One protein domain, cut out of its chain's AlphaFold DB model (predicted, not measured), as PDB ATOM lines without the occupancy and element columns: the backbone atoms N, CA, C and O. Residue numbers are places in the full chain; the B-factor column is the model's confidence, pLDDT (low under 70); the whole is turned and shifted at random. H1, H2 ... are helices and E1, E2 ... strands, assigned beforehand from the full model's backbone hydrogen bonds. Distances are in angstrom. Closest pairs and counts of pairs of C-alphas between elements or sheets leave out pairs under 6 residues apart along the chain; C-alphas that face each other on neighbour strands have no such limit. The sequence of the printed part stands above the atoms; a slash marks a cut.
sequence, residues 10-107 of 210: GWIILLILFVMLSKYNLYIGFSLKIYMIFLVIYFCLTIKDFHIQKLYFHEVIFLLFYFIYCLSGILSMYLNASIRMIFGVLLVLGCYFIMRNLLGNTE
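What this domain is: This is residues 10 to 107 of the 210 residues of the protein "Oligosaccharide repeat unit polymerase Wzy" of Bacillus cereus (UniProt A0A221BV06). A long helical hairpin, H3 and H4, opens away from its tight link like a narrow V, and a smaller group made of H1, the strand hairpin E1 and E2, and H2 packs on the other side of H4 through H2, which crosses H4 steeply. H4 is the long rod in the middle, and a long link, residues 46 to 56, with a short unnamed helical run at residues 47 to 49, leads from H2 to H3. The 98 printed residues hold four named helices and two named strands, in the order H1, E1, E2, H2, H3, H4; the strands form an antiparallel sheet of two, E1 - E2, and the class is mostly helix. The whole is only just compact, close to loose, with a radius of gyration of the C-alphas of 15.0 A and spans of 47 by 33 by 23 A.

Where its parts are: H1, residues 10 to 19, begins at C-alpha 10 at (-31.640, 29.624, 206.676) and is 14.2 A long from first to last C-alpha. E1, residues 25 to 27, and E2, residues 31 to 33, measure 6.4 A and 6.1 A. H2, residues 34 to 45, is 17.1 A long. H3, residues 57 to 74, is 26.3 A long and begins at C-alpha 57 at (-5.419, 13.489, 203.080). H4, residues 79 to 104, is 37.0 A long and ends at C-alpha 104 at (-17.173, 24.048, 208.387).

How they stand to each other: H1 touches residues 34 to 39 alone of H2, with Phe 18 and Tyr 35 the closest C-alphas at 4.8 A; they run opposite ways at a shallow tilt of 33 degrees, only just short of steep. E1 and E2 form an antiparallel hairpin, with N 26 and O 32 at 2.9 A, within hydrogen-bond range. H2 touches residues 92 to 99 alone of H4, the same way at a steep tilt of 63 degrees; the closest C-alphas, Met 36 and Cys 95, are 6.3 A apart. H3 and H4 form a helical hairpin, opposite ways at a shallow tilt of 17 degrees; residues 66 to 74 of H3 touch residues 79 to 89 of H4, with the C-alphas of Gly 73 and Ser 82 closest at 5.0 A. H1 and H4 are close but not clearly touching, with the C-alphas of Ile 12 and Leu 103 closest at 7.8 A. H3 is apart from H1, H2, E1 and E2. In H1, H2, H3 and H4 every O i to N i+4 pair is within hydrogen-bond range.

The domain as a whole: The C-alphas of Met 77 and Glu 107 are the two farthest apart, at 47.8 A. The printed part has no cut. The link from H2 to H3 is long, with 11 residues. Residues 54 to 61, of which 57 to 61 belong to H3, and residues 75 to 80 stand free. The mean pLDDT of the printed part is 90.5, and no printed residue is under 70.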
ATOM      1  N   GLY A  10     -30.919  29.657 207.949       92.00
ATOM      2  CA  GLY A  10     -31.640  29.624 206.676       92.00
ATOM      3  C   GLY A  10     -30.798  29.097 205.510       92.00
ATOM      4  O   GLY A  10     -31.307  28.333 204.693       92.00
ATOM      5  N   TRP A  11     -29.504  29.429 205.453       93.00
ATOM      6  CA  TRP A  11     -28.617  28.945 204.388       93.00
ATOM      7  C   TRP A  11     -28.404  27.433 204.461       93.00
ATOM      8  O   TRP A  11     -28.359  26.771 203.427       93.00
ATOM      9  N   ILE A  12     -28.326  26.879 205.671       94.88
ATOM     10  CA  ILE A  12     -28.126  25.443 205.897       94.88
ATOM     11  C   ILE A  12     -29.402  24.660 205.602       94.88
ATOM     12  O   ILE A  12     -29.345  23.638 204.920       94.88
ATOM     13  N   ILE A  13     -30.560  25.170 206.025       94.94
ATOM     14  CA  ILE A  13     -31.863  24.592 205.669       94.94
ATOM     15  C   ILE A  13     -32.019  24.529 204.146       94.94
ATOM     16  O   ILE A  13     -32.348  23.472 203.608       94.94
ATOM     17  N   LEU A  14     -31.747  25.638 203.448       95.12
ATOM     18  CA  LEU A  14     -31.832  25.697 201.988       95.12
ATOM     19  C   LEU A  14     -30.834  24.751 201.321       95.12
ATOM     20  O   LEU A  14     -31.209  24.053 200.383       95.12
ATOM     21  N   LEU A  15     -29.597  24.680 201.821       95.62
ATOM     22  CA  LEU A  15     -28.587  23.757 201.311       95.62
ATOM     23  C   LEU A  15     -29.080  22.309 201.376       95.62
ATOM     24  O   LEU A  15     -29.106  21.631 200.349       95.62
ATOM     25  N   ILE A  16     -29.466  21.840 202.569       95.06
ATOM     26  CA  ILE A  16     -29.895  20.453 202.769       95.06
ATOM     27  C   ILE A  16     -31.133  20.186 201.906       95.06
ATOM     28  O   ILE A  16     -31.146  19.211 201.160       95.06
ATOM     29  N   LEU A  17     -32.129  21.078 201.915       94.62
ATOM     30  CA  LEU A  17     -33.346  20.921 201.115       94.62
ATOM     31  C   LEU A  17     -33.054  20.844 199.607       94.62
ATOM     32  O   LEU A  17     -33.590  19.979 198.919       94.62
ATOM     33  N   PHE A  18     -32.192  21.715 199.078       94.81
ATOM     34  CA  PHE A  18     -31.869  21.748 197.650       94.81
ATOM     35  C   PHE A  18     -31.024  20.563 197.193       94.81
ATOM     36  O   PHE A  18     -31.134  20.154 196.036       94.81
ATOM     37  N   VAL A  19     -30.209  19.982 198.079       92.88
ATOM     38  CA  VAL A  19     -29.539  18.704 197.800       92.88
ATOM     39  C   VAL A  19     -30.575  17.587 197.625       92.88
ATOM     40  O   VAL A  19     -30.435  16.778 196.708       92.88
ATOM     41  N   MET A  20     -31.649  17.598 198.424       89.94
ATOM     42  CA  MET A  20     -32.742  16.615 198.352       89.94
ATOM     43  C   MET A  20     -33.706  16.824 197.174       89.94
ATOM     44  O   MET A  20     -34.534  15.960 196.901       89.94
ATOM     45  N   LEU A  21     -33.597  17.929 196.435       90.50
ATOM     46  CA  LEU A  21     -34.355  18.188 195.204       90.50
ATOM     47  C   LEU A  21     -33.616  17.671 193.959       90.50
ATOM     48  O   LEU A  21     -33.675  18.283 192.894       90.50
ATOM     49  N   SER A  22     -32.894  16.551 194.071       82.69
ATOM     50  CA  SER A  22     -31.968  16.093 193.027       82.69
ATOM     51  C   SER A  22     -32.627  15.766 191.686       82.69
ATOM     52  O   SER A  22     -31.927  15.750 190.673       82.69
ATOM     53  N   LYS A  23     -33.938  15.501 191.698       85.94
ATOM     54  CA  LYS A  23     -34.787  15.302 190.519       85.94
ATOM     55  C   LYS A  23     -34.827  16.531 189.623       85.94
ATOM     56  O   LYS A  23     -34.734  16.446 188.399       85.94
ATOM     57  N   TYR A  24     -34.921  17.702 190.239       88.88
ATOM     58  CA  TYR A  24     -35.064  18.959 189.531       88.88
ATOM     59  C   TYR A  24     -33.695  19.456 189.077       88.88
ATOM     60  O   TYR A  24     -32.782  19.693 189.874       88.88
ATOM     61  N   ASN A  25     -33.547  19.599 187.766       91.94
ATOM     62  CA  ASN A  25     -32.289  19.986 187.162       91.94
ATOM     63  C   ASN A  25     -32.499  20.789 185.877       91.94
ATOM     64  O   ASN A  25     -33.527  20.673 185.213       91.94
ATOM     65  N   LEU A  26     -31.501  21.604 185.545       92.31
ATOM     66  CA  LEU A  26     -31.423  22.355 184.301       92.31
ATOM     67  C   LEU A  26     -30.373  21.703 183.396       92.31
ATOM     68  O   LEU A  26     -29.214  21.557 183.788       92.31
ATOM     69  N   TYR A  27     -30.759  21.305 182.186       90.94
ATOM     70  CA  TYR A  27     -29.843  20.653 181.252       90.94
ATOM     71  C   TYR A  27     -29.119  21.682 180.369       90.94
ATOM     72  O   TYR A  27     -29.734  22.298 179.503       90.94
ATOM     73  N   ILE A  28     -27.802  21.841 180.556       87.69
ATOM     74  CA  ILE A  28     -26.931  22.727 179.743       87.69
ATOM     75  C   ILE A  28     -25.757  21.909 179.160       87.69
ATOM     76  O   ILE A  28     -24.598  22.310 179.158       87.69
ATOM     77  N   GLY A  29     -26.034  20.674 178.728       83.06
ATOM     78  CA  GLY A  29     -25.010  19.703 178.306       83.06
ATOM     79  C   GLY A  29     -24.456  18.828 179.439       83.06
ATOM     80  O   GLY A  29     -23.817  17.812 179.169       83.06
ATOM     81  N   PHE A  30     -24.775  19.176 180.684       85.75
ATOM     82  CA  PHE A  30     -24.784  18.319 181.868       85.75
ATOM     83  C   PHE A  30     -25.965  18.736 182.761       85.75
ATOM     84  O   PHE A  30     -26.549  19.805 182.568       85.75
ATOM     85  N   SER A  31     -26.349  17.873 183.702       89.56
ATOM     86  CA  SER A  31     -27.481  18.111 184.604       89.56
ATOM     87  C   SER A  31     -27.059  19.040 185.747       89.56
ATOM     88  O   SER A  31     -26.384  18.618 186.688       89.56
ATOM     89  N   LEU A  32     -27.419  20.321 185.645       92.81
ATOM     90  CA  LEU A  32     -27.156  21.321 186.675       92.81
ATOM     91  C   LEU A  32     -28.249  21.239 187.747       92.81
ATOM     92  O   LEU A  32     -29.400  21.603 187.508       92.81
ATOM     93  N   LYS A  33     -27.890  20.742 188.931       93.81
ATOM     94  CA  LYS A  33     -28.829  20.573 190.051       93.81
ATOM     95  C   LYS A  33     -29.094  21.900 190.764       93.81
ATOM     96  O   LYS A  33     -28.219  22.763 190.818       93.81
ATOM     97  N   ILE A  34     -30.269  22.030 191.386       94.31
ATOM     98  CA  ILE A  34     -30.678  23.255 192.102       94.31
ATOM     99  C   ILE A  34     -29.644  23.671 193.159       94.31
ATOM    100  O   ILE A  34     -29.273  24.844 193.226       94.31
ATOM    101  N   TYR A  35     -29.115  22.720 193.937       94.81
ATOM    102  CA  TYR A  35     -28.112  23.037 194.957       94.81
ATOM    103  C   TYR A  35     -26.828  23.640 194.364       94.81
ATOM    104  O   TYR A  35     -26.185  24.452 195.023       94.81
ATOM    105  N   MET A  36     -26.452  23.282 193.129       95.38
ATOM    106  CA  MET A  36     -25.254  23.824 192.478       95.38
ATOM    107  C   MET A  36     -25.444  25.308 192.160       95.38
ATOM    108  O   MET A  36     -24.565  26.116 192.441       95.38
ATOM    109  N   ILE A  37     -26.618  25.677 191.637       94.44
ATOM    110  CA  ILE A  37     -26.983  27.076 191.361       94.44
ATOM    111  C   ILE A  37     -26.976  27.880 192.663       94.44
ATOM    112  O   ILE A  37     -26.377  28.951 192.738       94.44
ATOM    113  N   PHE A  38     -27.597  27.332 193.707       95.62
ATOM    114  CA  PHE A  38     -27.623  27.947 195.029       95.62
ATOM    115  C   PHE A  38     -26.220  28.183 195.601       95.62
ATOM    116  O   PHE A  38     -25.947  29.280 196.082       95.62
ATOM    117  N   LEU A  39     -25.317  27.202 195.510       95.12
ATOM    118  CA  LEU A  39     -23.944  27.343 196.004       95.12
ATOM    119  C   LEU A  39     -23.163  28.423 195.253       95.12
ATOM    120  O   LEU A  39     -22.412  29.163 195.881       95.12
ATOM    121  N   VAL A  40     -23.355  28.552 193.938       93.69
ATOM    122  CA  VAL A  40     -22.729  29.629 193.155       93.69
ATOM    123  C   VAL A  40     -23.236  30.998 193.615       93.69
ATOM    124  O   VAL A  40     -22.428  31.891 193.858       93.69
ATOM    125  N   ILE A  41     -24.551  31.156 193.805       93.56
ATOM    126  CA  ILE A  41     -25.141  32.407 194.312       93.56
ATOM    127  C   ILE A  41     -24.609  32.722 195.714       93.56
ATOM    128  O   ILE A  41     -24.170  33.844 195.966       93.56
ATOM    129  N   TYR A  42     -24.608  31.734 196.611       93.00
ATOM    130  CA  TYR A  42     -24.072  31.876 197.962       93.00
ATOM    131  C   TYR A  42     -22.607  32.327 197.929       93.00
ATOM    132  O   TYR A  42     -22.246  33.311 198.570       93.00
ATOM    133  N   PHE A  43     -21.780  31.673 197.109       92.69
ATOM    134  CA  PHE A  43     -20.372  32.021 196.951       92.69
ATOM    135  C   PHE A  43     -20.172  33.454 196.447       92.69
ATOM    136  O   PHE A  43     -19.321  34.163 196.980       92.69
ATOM    137  N   CYS A  44     -20.967  33.916 195.477       92.69
ATOM    138  CA  CYS A  44     -20.903  35.301 195.003       92.69
ATOM    139  C   CYS A  44     -21.185  36.321 196.119       92.69
ATOM    140  O   CYS A  44     -20.578  37.392 196.129       92.69
ATOM    141  N   LEU A  45     -22.072  35.997 197.064       90.50
ATOM    142  CA  LEU A  45     -22.401  36.864 198.199       90.50
ATOM    143  C   LEU A  45     -21.323  36.838 199.291       90.50
ATOM    144  O   LEU A  45     -21.048  37.872 199.896       90.50
ATOM    145  N   THR A  46     -20.692  35.686 199.525       88.25
ATOM    146  CA  THR A  46     -19.728  35.481 200.621       88.25
ATOM    147  C   THR A  46     -18.276  35.394 200.151       88.25
ATOM    148  O   THR A  46     -17.428  34.857 200.860       88.25
ATOM    149  N   ILE A  47     -17.962  35.889 198.949       87.50
ATOM    150  CA  ILE A  47     -16.631  35.731 198.340       87.50
ATOM    151  C   ILE A  47     -15.510  36.336 199.197       87.50
ATOM    152  O   ILE A  47     -14.393  35.828 199.200       87.50
ATOM    153  N   LYS A  48     -15.814  37.401 199.951       84.50
ATOM    154  CA  LYS A  48     -14.858  38.093 200.829       84.50
ATOM    155  C   LYS A  48     -14.458  37.263 202.050       84.50
ATOM    156  O   LYS A  48     -13.337  37.402 202.523       84.50
ATOM    157  N   ASP A  49     -15.356  36.399 202.509       78.38
ATOM    158  CA  ASP A  49     -15.184  35.562 203.700       78.38
ATOM    159  C   ASP A  49     -14.777  34.128 203.329       78.38
ATOM    160  O   ASP A  49     -14.709  33.232 204.174       78.38
ATOM    161  N   PHE A  50     -14.541  33.874 202.038       83.38
ATOM    162  CA  PHE A  50     -14.160  32.559 201.561       83.38
ATOM    163  C   PHE A  50     -12.681  32.296 201.839       83.38
ATOM    164  O   PHE A  50     -11.791  32.917 201.256       83.38
ATOM    165  N   HIS A  51     -12.420  31.310 202.695       79.88
ATOM    166  CA  HIS A  51     -11.073  30.872 203.019       79.88
ATOM    167  C   HIS A  51     -10.873  29.410 202.631       79.88
ATOM    168  O   HIS A  51     -11.667  28.531 202.968       79.88
ATOM    169  N   ILE A  52      -9.768  29.138 201.937       77.12
ATOM    170  CA  ILE A  52      -9.376  27.771 201.599       77.12
ATOM    171  C   ILE A  52      -8.803  27.127 202.861       77.12
ATOM    172  O   ILE A  52      -7.664  27.378 203.255       77.12
ATOM    173  N   GLN A  53      -9.617  26.300 203.507       82.69
ATOM    174  CA  GLN A  53      -9.201  25.503 204.655       82.69
ATOM    175  C   GLN A  53      -8.208  24.414 204.223       82.69
ATOM    176  O   GLN A  53      -8.339  23.837 203.137       82.69
ATOM    177  N   LYS A  54      -7.254  24.074 205.100       87.69
ATOM    178  CA  LYS A  54      -6.259  23.016 204.860       87.69
ATOM    179  C   LYS A  54      -6.945  21.710 204.447       87.69
ATOM    180  O   LYS A  54      -7.899  21.292 205.097       87.69
ATOM    181  N   LEU A  55      -6.455  21.088 203.378       90.56
ATOM    182  CA  LEU A  55      -7.014  19.849 202.844       90.56
ATOM    183  C   LEU A  55      -6.649  18.653 203.727       90.56
ATOM    184  O   LEU A  55      -5.503  18.518 204.169       90.56
ATOM    185  N   TYR A  56      -7.610  17.765 203.943       91.50
ATOM    186  CA  TYR A  56      -7.373  16.450 204.515       91.50
ATOM    187  C   TYR A  56      -6.763  15.506 203.478       91.50
ATOM    188  O   TYR A  56      -6.937  15.663 202.271       91.50
ATOM    189  N   PHE A  57      -6.079  14.464 203.951       93.50
ATOM    190  CA  PHE A  57      -5.419  13.489 203.080       93.50
ATOM    191  C   PHE A  57      -6.380  12.828 202.076       93.50
ATOM    192  O   PHE A  57      -6.050  12.690 200.900       93.50
ATOM    193  N   HIS A  58      -7.595  12.486 202.513       92.81
ATOM    194  CA  HIS A  58      -8.611  11.906 201.636       92.81
ATOM    195  C   HIS A  58      -9.084  12.888 200.549       92.81
ATOM    196  O   HIS A  58      -9.347  12.461 199.428       92.81
ATOM    197  N   GLU A  59      -9.126  14.194 200.831       92.50
ATOM    198  CA  GLU A  59      -9.460  15.222 199.834       92.50
ATOM    199  C   GLU A  59      -8.354  15.361 198.787       92.50
ATOM    200  O   GLU A  59      -8.638  15.527 197.604       92.50
ATOM    201  N   VAL A  60      -7.087  15.248 199.197       93.94
ATOM    202  CA  VAL A  60      -5.948  15.274 198.266       93.94
ATOM    203  C   VAL A  60      -6.009  14.085 197.309       93.94
ATOM    204  O   VAL A  60      -5.866  14.268 196.101       93.94
ATOM    205  N   ILE A  61      -6.275  12.879 197.823       95.75
ATOM    206  CA  ILE A  61      -6.456  11.683 196.987       95.75
ATOM    207  C   ILE A  61      -7.634  11.868 196.027       95.75
ATOM    208  O   ILE A  61      -7.518  11.567 194.842       95.75
ATOM    209  N   PHE A  62      -8.754  12.388 196.524       93.19
ATOM    210  CA  PHE A  62      -9.948  12.651 195.725       93.19
ATOM    211  C   PHE A  62      -9.679  13.644 194.584       93.19
ATOM    212  O   PHE A  62     -10.044  13.385 193.438       93.19
ATOM    213  N   LEU A  63      -8.978  14.745 194.860       94.50
ATOM    214  CA  LEU A  63      -8.566  15.706 193.833       94.50
ATOM    215  C   LEU A  63      -7.627  15.078 192.803       94.50
ATOM    216  O   LEU A  63      -7.797  15.298 191.606       94.50
ATOM    217  N   LEU A  64      -6.662  14.276 193.256       95.12
ATOM    218  CA  LEU A  64      -5.726  13.579 192.378       95.12
ATOM    219  C   LEU A  64      -6.449  12.574 191.471       95.12
ATOM    220  O   LEU A  64      -6.150  12.501 190.280       95.12
ATOM    221  N   PHE A  65      -7.447  11.863 191.998       94.44
ATOM    222  CA  PHE A  65      -8.311  10.984 191.214       94.44
ATOM    223  C   PHE A  65      -9.025  11.749 190.090       94.44
ATOM    224  O   PHE A  65      -8.921  11.363 188.925       94.44
ATOM    225  N   TYR A  66      -9.691  12.867 190.406       93.38
ATOM    226  CA  TYR A  66     -10.379  13.669 189.387       93.38
ATOM    227  C   TYR A  66      -9.424  14.331 188.398       93.38
ATOM    228  O   TYR A  66      -9.763  14.473 187.223       93.38
ATOM    229  N   PHE A  67      -8.225  14.702 188.839       92.12
ATOM    230  CA  PHE A  67      -7.194  15.240 187.962       92.12
ATOM    231  C   PHE A  67      -6.751  14.205 186.916       92.12
ATOM    232  O   PHE A  67      -6.773  14.494 185.720       92.12
ATOM    233  N   ILE A  68      -6.440  12.973 187.344       91.75
ATOM    234  CA  ILE A  68      -6.101  11.862 186.436       91.75
ATOM    235  C   ILE A  68      -7.275  11.548 185.498       91.75
ATOM    236  O   ILE A  68      -7.078  11.334 184.303       91.75
ATOM    237  N   TYR A  69      -8.503  11.572 186.016       90.06
ATOM    238  CA  TYR A  69      -9.707  11.360 185.218       90.06
ATOM    239  C   TYR A  69      -9.904  12.437 184.136       90.06
ATOM    240  O   TYR A  69     -10.261  12.123 183.005       90.06
ATOM    241  N   CYS A  70      -9.620  13.707 184.429       91.12
ATOM    242  CA  CYS A  70      -9.697  14.764 183.417       91.12
ATOM    243  C   CYS A  70      -8.613  14.615 182.336       91.12
ATOM    244  O   CYS A  70      -8.882  14.887 181.166       91.12
ATOM    245  N   LEU A  71      -7.411  14.144 182.700       88.81
ATOM    246  CA  LEU A  71      -6.330  13.883 181.739       88.81
ATOM    247  C   LEU A  71      -6.710  12.802 180.720       88.81
ATOM    248  O   LEU A  71      -6.425  12.960 179.533       88.81
ATOM    249  N   SER A  72      -7.397  11.736 181.146       86.12
ATOM    250  CA  SER A  72      -7.884  10.712 180.211       86.12
ATOM    251  C   SER A  72      -8.954  11.265 179.259       86.12
ATOM    252  O   SER A  72      -8.984  10.894 178.085       86.12
ATOM    253  N   GLY A  73      -9.767  12.222 179.718       81.88
ATOM    254  CA  GLY A  73     -10.739  12.937 178.889       81.88
ATOM    255  C   GLY A  73     -10.098  13.738 177.748       81.88
ATOM    256  O   GLY A  73     -10.612  13.729 176.628       81.88
ATOM    257  N   ILE A  74      -8.950  14.378 177.987       80.88
ATOM    258  CA  ILE A  74      -8.228  15.158 176.962       80.88
ATOM    259  C   ILE A  74      -7.737  14.265 175.810       80.88
ATOM    260  O   ILE A  74      -7.701  14.702 174.664       80.88
ATOM    261  N   LEU A  75      -7.414  13.001 176.094       81.94
ATOM    262  CA  LEU A  75      -6.903  12.028 175.119       81.94
ATOM    263  C   LEU A  75      -8.010  11.248 174.384       81.94
ATOM    264  O   LEU A  75      -7.724  10.330 173.616       81.94
ATOM    265  N   SER A  76      -9.279  11.569 174.636       86.19
ATOM    266  CA  SER A  76     -10.413  10.830 174.077       86.19
ATOM    267  C   SER A  76     -10.742  11.222 172.629       86.19
ATOM    268  O   SER A  76     -10.546  12.358 172.202       86.19
ATOM    269  N   MET A  77     -11.339  10.283 171.885       81.44
ATOM    270  CA  MET A  77     -11.797  10.492 170.503       81.44
ATOM    271  C   MET A  77     -12.904  11.561 170.389       81.44
ATOM    272  O   MET A  77     -13.010  12.240 169.371       81.44
ATOM    273  N   TYR A  78     -13.719  11.742 171.436       86.19
ATOM    274  CA  TYR A  78     -14.854  12.671 171.452       86.19
ATOM    275  C   TYR A  78     -14.556  13.917 172.287       86.19
ATOM    276  O   TYR A  78     -15.113  14.112 173.369       86.19
ATOM    277  N   LEU A  79     -13.710  14.793 171.747       85.00
ATOM    278  CA  LEU A  79     -13.224  15.986 172.442       85.00
ATOM    279  C   LEU A  79     -14.357  16.853 173.027       85.00
ATOM    280  O   LEU A  79     -14.294  17.255 174.185       85.00
ATOM    281  N   ASN A  80     -15.437  17.077 172.270       87.25
ATOM    282  CA  ASN A  80     -16.572  17.890 172.724       87.25
ATOM    283  C   ASN A  80     -17.267  17.303 173.963       87.25
ATOM    284  O   ASN A  80     -17.618  18.037 174.886       87.25
ATOM    285  N   ALA A  81     -17.469  15.983 174.003       87.19
ATOM    286  CA  ALA A  81     -18.096  15.326 175.148       87.19
ATOM    287  C   ALA A  81     -17.189  15.396 176.385       87.19
ATOM    288  O   ALA A  81     -17.669  15.663 177.489       87.19
ATOM    289  N   SER A  82     -15.884  15.240 176.180       89.12
ATOM    290  CA  SER A  82     -14.880  15.268 177.242       89.12
ATOM    291  C   SER A  82     -14.654  16.662 177.815       89.12
ATOM    292  O   SER A  82     -14.540  16.799 179.029       89.12
ATOM    293  N   ILE A  83     -14.708  17.717 176.997       89.06
ATOM    294  CA  ILE A  83     -14.682  19.101 177.489       89.06
ATOM    295  C   ILE A  83     -15.874  19.366 178.420       89.06
ATOM    296  O   ILE A  83     -15.689  19.890 179.518       89.06
ATOM    297  N   ARG A  84     -17.096  18.953 178.041       90.50
ATOM    298  CA  ARG A  84     -18.276  19.097 178.921       90.50
ATOM    299  C   ARG A  84     -18.106  18.339 180.234       90.50
ATOM    300  O   ARG A  84     -18.493  18.848 181.281       90.50
ATOM    301  N   MET A  85     -17.530  17.139 180.181       89.00
ATOM    302  CA  MET A  85     -17.243  16.339 181.370       89.00
ATOM    303  C   MET A  85     -16.237  17.043 182.290       89.00
ATOM    304  O   MET A  85     -16.494  17.133 183.486       89.00
ATOM    305  N   ILE A  86     -15.146  17.597 181.748       92.00
ATOM    306  CA  ILE A  86     -14.148  18.362 182.515       92.00
ATOM    307  C   ILE A  86     -14.807  19.564 183.200       92.00
ATOM    308  O   ILE A  86     -14.615  19.763 184.397       92.00
ATOM    309  N   PHE A  87     -15.642  20.330 182.488       91.94
ATOM    310  CA  PHE A  87     -16.400  21.428 183.099       91.94
ATOM    311  C   PHE A  87     -17.349  20.943 184.200       91.94
ATOM    312  O   PHE A  87     -17.424  21.570 185.255       91.94
ATOM    313  N   GLY A  88     -18.030  19.814 183.993       92.38
ATOM    314  CA  GLY A  88     -18.876  19.196 185.012       92.38
ATOM    315  C   GLY A  88     -18.089  18.803 186.266       92.38
ATOM    316  O   GLY A  88     -18.523  19.091 187.379       92.38
ATOM    317  N   VAL A  89     -16.903  18.211 186.102       92.94
ATOM    318  CA  VAL A  89     -16.008  17.867 187.218       92.94
ATOM    319  C   VAL A  89     -15.550  19.123 187.957       92.94
ATOM    320  O   VAL A  89     -15.674  19.180 189.179       92.94
ATOM    321  N   LEU A  90     -15.081  20.151 187.243       93.19
ATOM    322  CA  LEU A  90     -14.652  21.417 187.850       93.19
ATOM    323  C   LEU A  90     -15.784  22.083 188.639       93.19
ATOM    324  O   LEU A  90     -15.560  22.558 189.751       93.19
ATOM    325  N   LEU A  91     -17.005  22.072 188.100       94.00
ATOM    326  CA  LEU A  91     -18.186  22.589 188.783       94.00
ATOM    327  C   LEU A  91     -18.475  21.811 190.075       94.00
ATOM    328  O   LEU A  91     -18.705  22.426 191.116       94.00
ATOM    329  N   VAL A  92     -18.457  20.475 190.026       93.12
ATOM    330  CA  VAL A  92     -18.714  19.618 191.196       93.12
ATOM    331  C   VAL A  92     -17.651  19.834 192.274       93.12
ATOM    332  O   VAL A  92     -18.000  19.992 193.443       93.12
ATOM    333  N   LEU A  93     -16.372  19.914 191.894       94.19
ATOM    334  CA  LEU A  93     -15.278  20.223 192.819       94.19
ATOM    335  C   LEU A  93     -15.419  21.630 193.416       94.19
ATOM    336  O   LEU A  93     -15.234  21.811 194.618       94.19
ATOM    337  N   GLY A  94     -15.807  22.620 192.611       93.25
ATOM    338  CA  GLY A  94     -16.111  23.966 193.097       93.25
ATOM    339  C   GLY A  94     -17.242  23.960 194.129       93.25
ATOM    340  O   GLY A  94     -17.083  24.493 195.226       93.25
ATOM    341  N   CYS A  95     -18.349  23.277 193.824       94.62
ATOM    342  CA  CYS A  95     -19.474  23.108 194.746       94.62
ATOM    343  C   CYS A  95     -19.046  22.426 196.050       94.62
ATOM    344  O   CYS A  95     -19.473  22.849 197.121       94.62
ATOM    345  N   TYR A  96     -18.179  21.412 195.975       93.81
ATOM    346  CA  TYR A  96     -17.633  20.736 197.149       93.81
ATOM    347  C   TYR A  96     -16.905  21.710 198.083       93.81
ATOM    348  O   TYR A  96     -17.213  21.757 199.271       93.81
ATOM    349  N   PHE A  97     -15.995  22.543 197.563       92.56
ATOM    350  CA  PHE A  97     -15.258  23.499 198.399       92.56
ATOM    351  C   PHE A  97     -16.147  24.586 198.997       92.56
ATOM    352  O   PHE A  97     -15.962  24.953 200.160       92.56
ATOM    353  N   ILE A  98     -17.131  25.072 198.237       93.56
ATOM    354  CA  ILE A  98     -18.109  26.042 198.742       93.56
ATOM    355  C   ILE A  98     -18.926  25.415 199.875       93.56
ATOM    356  O   ILE A  98     -19.040  26.004 200.951       93.56
ATOM    357  N   MET A  99     -19.440  24.202 199.663       92.81
ATOM    358  CA  MET A  99     -20.220  23.470 200.658       92.81
ATOM    359  C   MET A  99     -19.391  23.159 201.909       92.81
ATOM    360  O   MET A  99     -19.880  23.332 203.022       92.81
ATOM    361  N   ARG A 100     -18.122  22.768 201.745       91.06
ATOM    362  CA  ARG A 100     -17.192  22.526 202.853       91.06
ATOM    363  C   ARG A 100     -16.963  23.778 203.691       91.06
ATOM    364  O   ARG A 100     -17.043  23.696 204.910       91.06
ATOM    365  N   ASN A 101     -16.704  24.927 203.064       90.00
ATOM    366  CA  ASN A 101     -16.523  26.183 203.797       90.00
ATOM    367  C   ASN A 101     -17.808  26.581 204.545       90.00
ATOM    368  O   ASN A 101     -17.753  26.975 205.705       90.00
ATOM    369  N   LEU A 102     -18.969  26.429 203.902       91.25
ATOM    370  CA  LEU A 102     -20.272  26.705 204.511       91.25
ATOM    371  C   LEU A 102     -20.528  25.821 205.745       91.25
ATOM    372  O   LEU A 102     -20.814  26.336 206.824       91.25
ATOM    373  N   LEU A 103     -20.379  24.500 205.608       91.19
ATOM    374  CA  LEU A 103     -20.605  23.552 206.702       91.19
ATOM    375  C   LEU A 103     -19.537  23.660 207.798       91.19
ATOM    376  O   LEU A 103     -19.870  23.566 208.974       91.19
ATOM    377  N   GLY A 104     -18.277  23.908 207.436       88.31
ATOM    378  CA  GLY A 104     -17.173  24.048 208.387       88.31
ATOM    379  C   GLY A 104     -17.279  25.282 209.287       88.31
ATOM    380  O   GLY A 104     -16.760  25.261 210.397       88.31
ATOM    381  N   ASN A 105     -17.986  26.325 208.841       87.44
ATOM    382  CA  ASN A 105     -18.226  27.549 209.614       87.44
ATOM    383  C   ASN A 105     -19.586  27.538 210.346       87.44
ATOM    384  O   ASN A 105     -20.021  28.563 210.871       87.44
ATOM    385  N   THR A 106     -20.287  26.400 210.353       90.75
ATOM    386  CA  THR A 106     -21.607  26.254 210.978       90.75
ATOM    387  C   THR A 106     -21.485  25.597 212.351       90.75
ATOM    388  O   THR A 106     -20.833  24.568 212.507       90.75
ATOM    389  N   GLU A 107     -22.150  26.167 213.358       91.31
ATOM    390  CA  GLU A 107     -22.247  25.557 214.688       91.31
ATOM    391  C   GLU A 107     -23.055  24.246 214.632       91.31
ATOM    392  O   GLU A 107     -24.089  24.170 213.965       91.31
TER     393      GLU A 107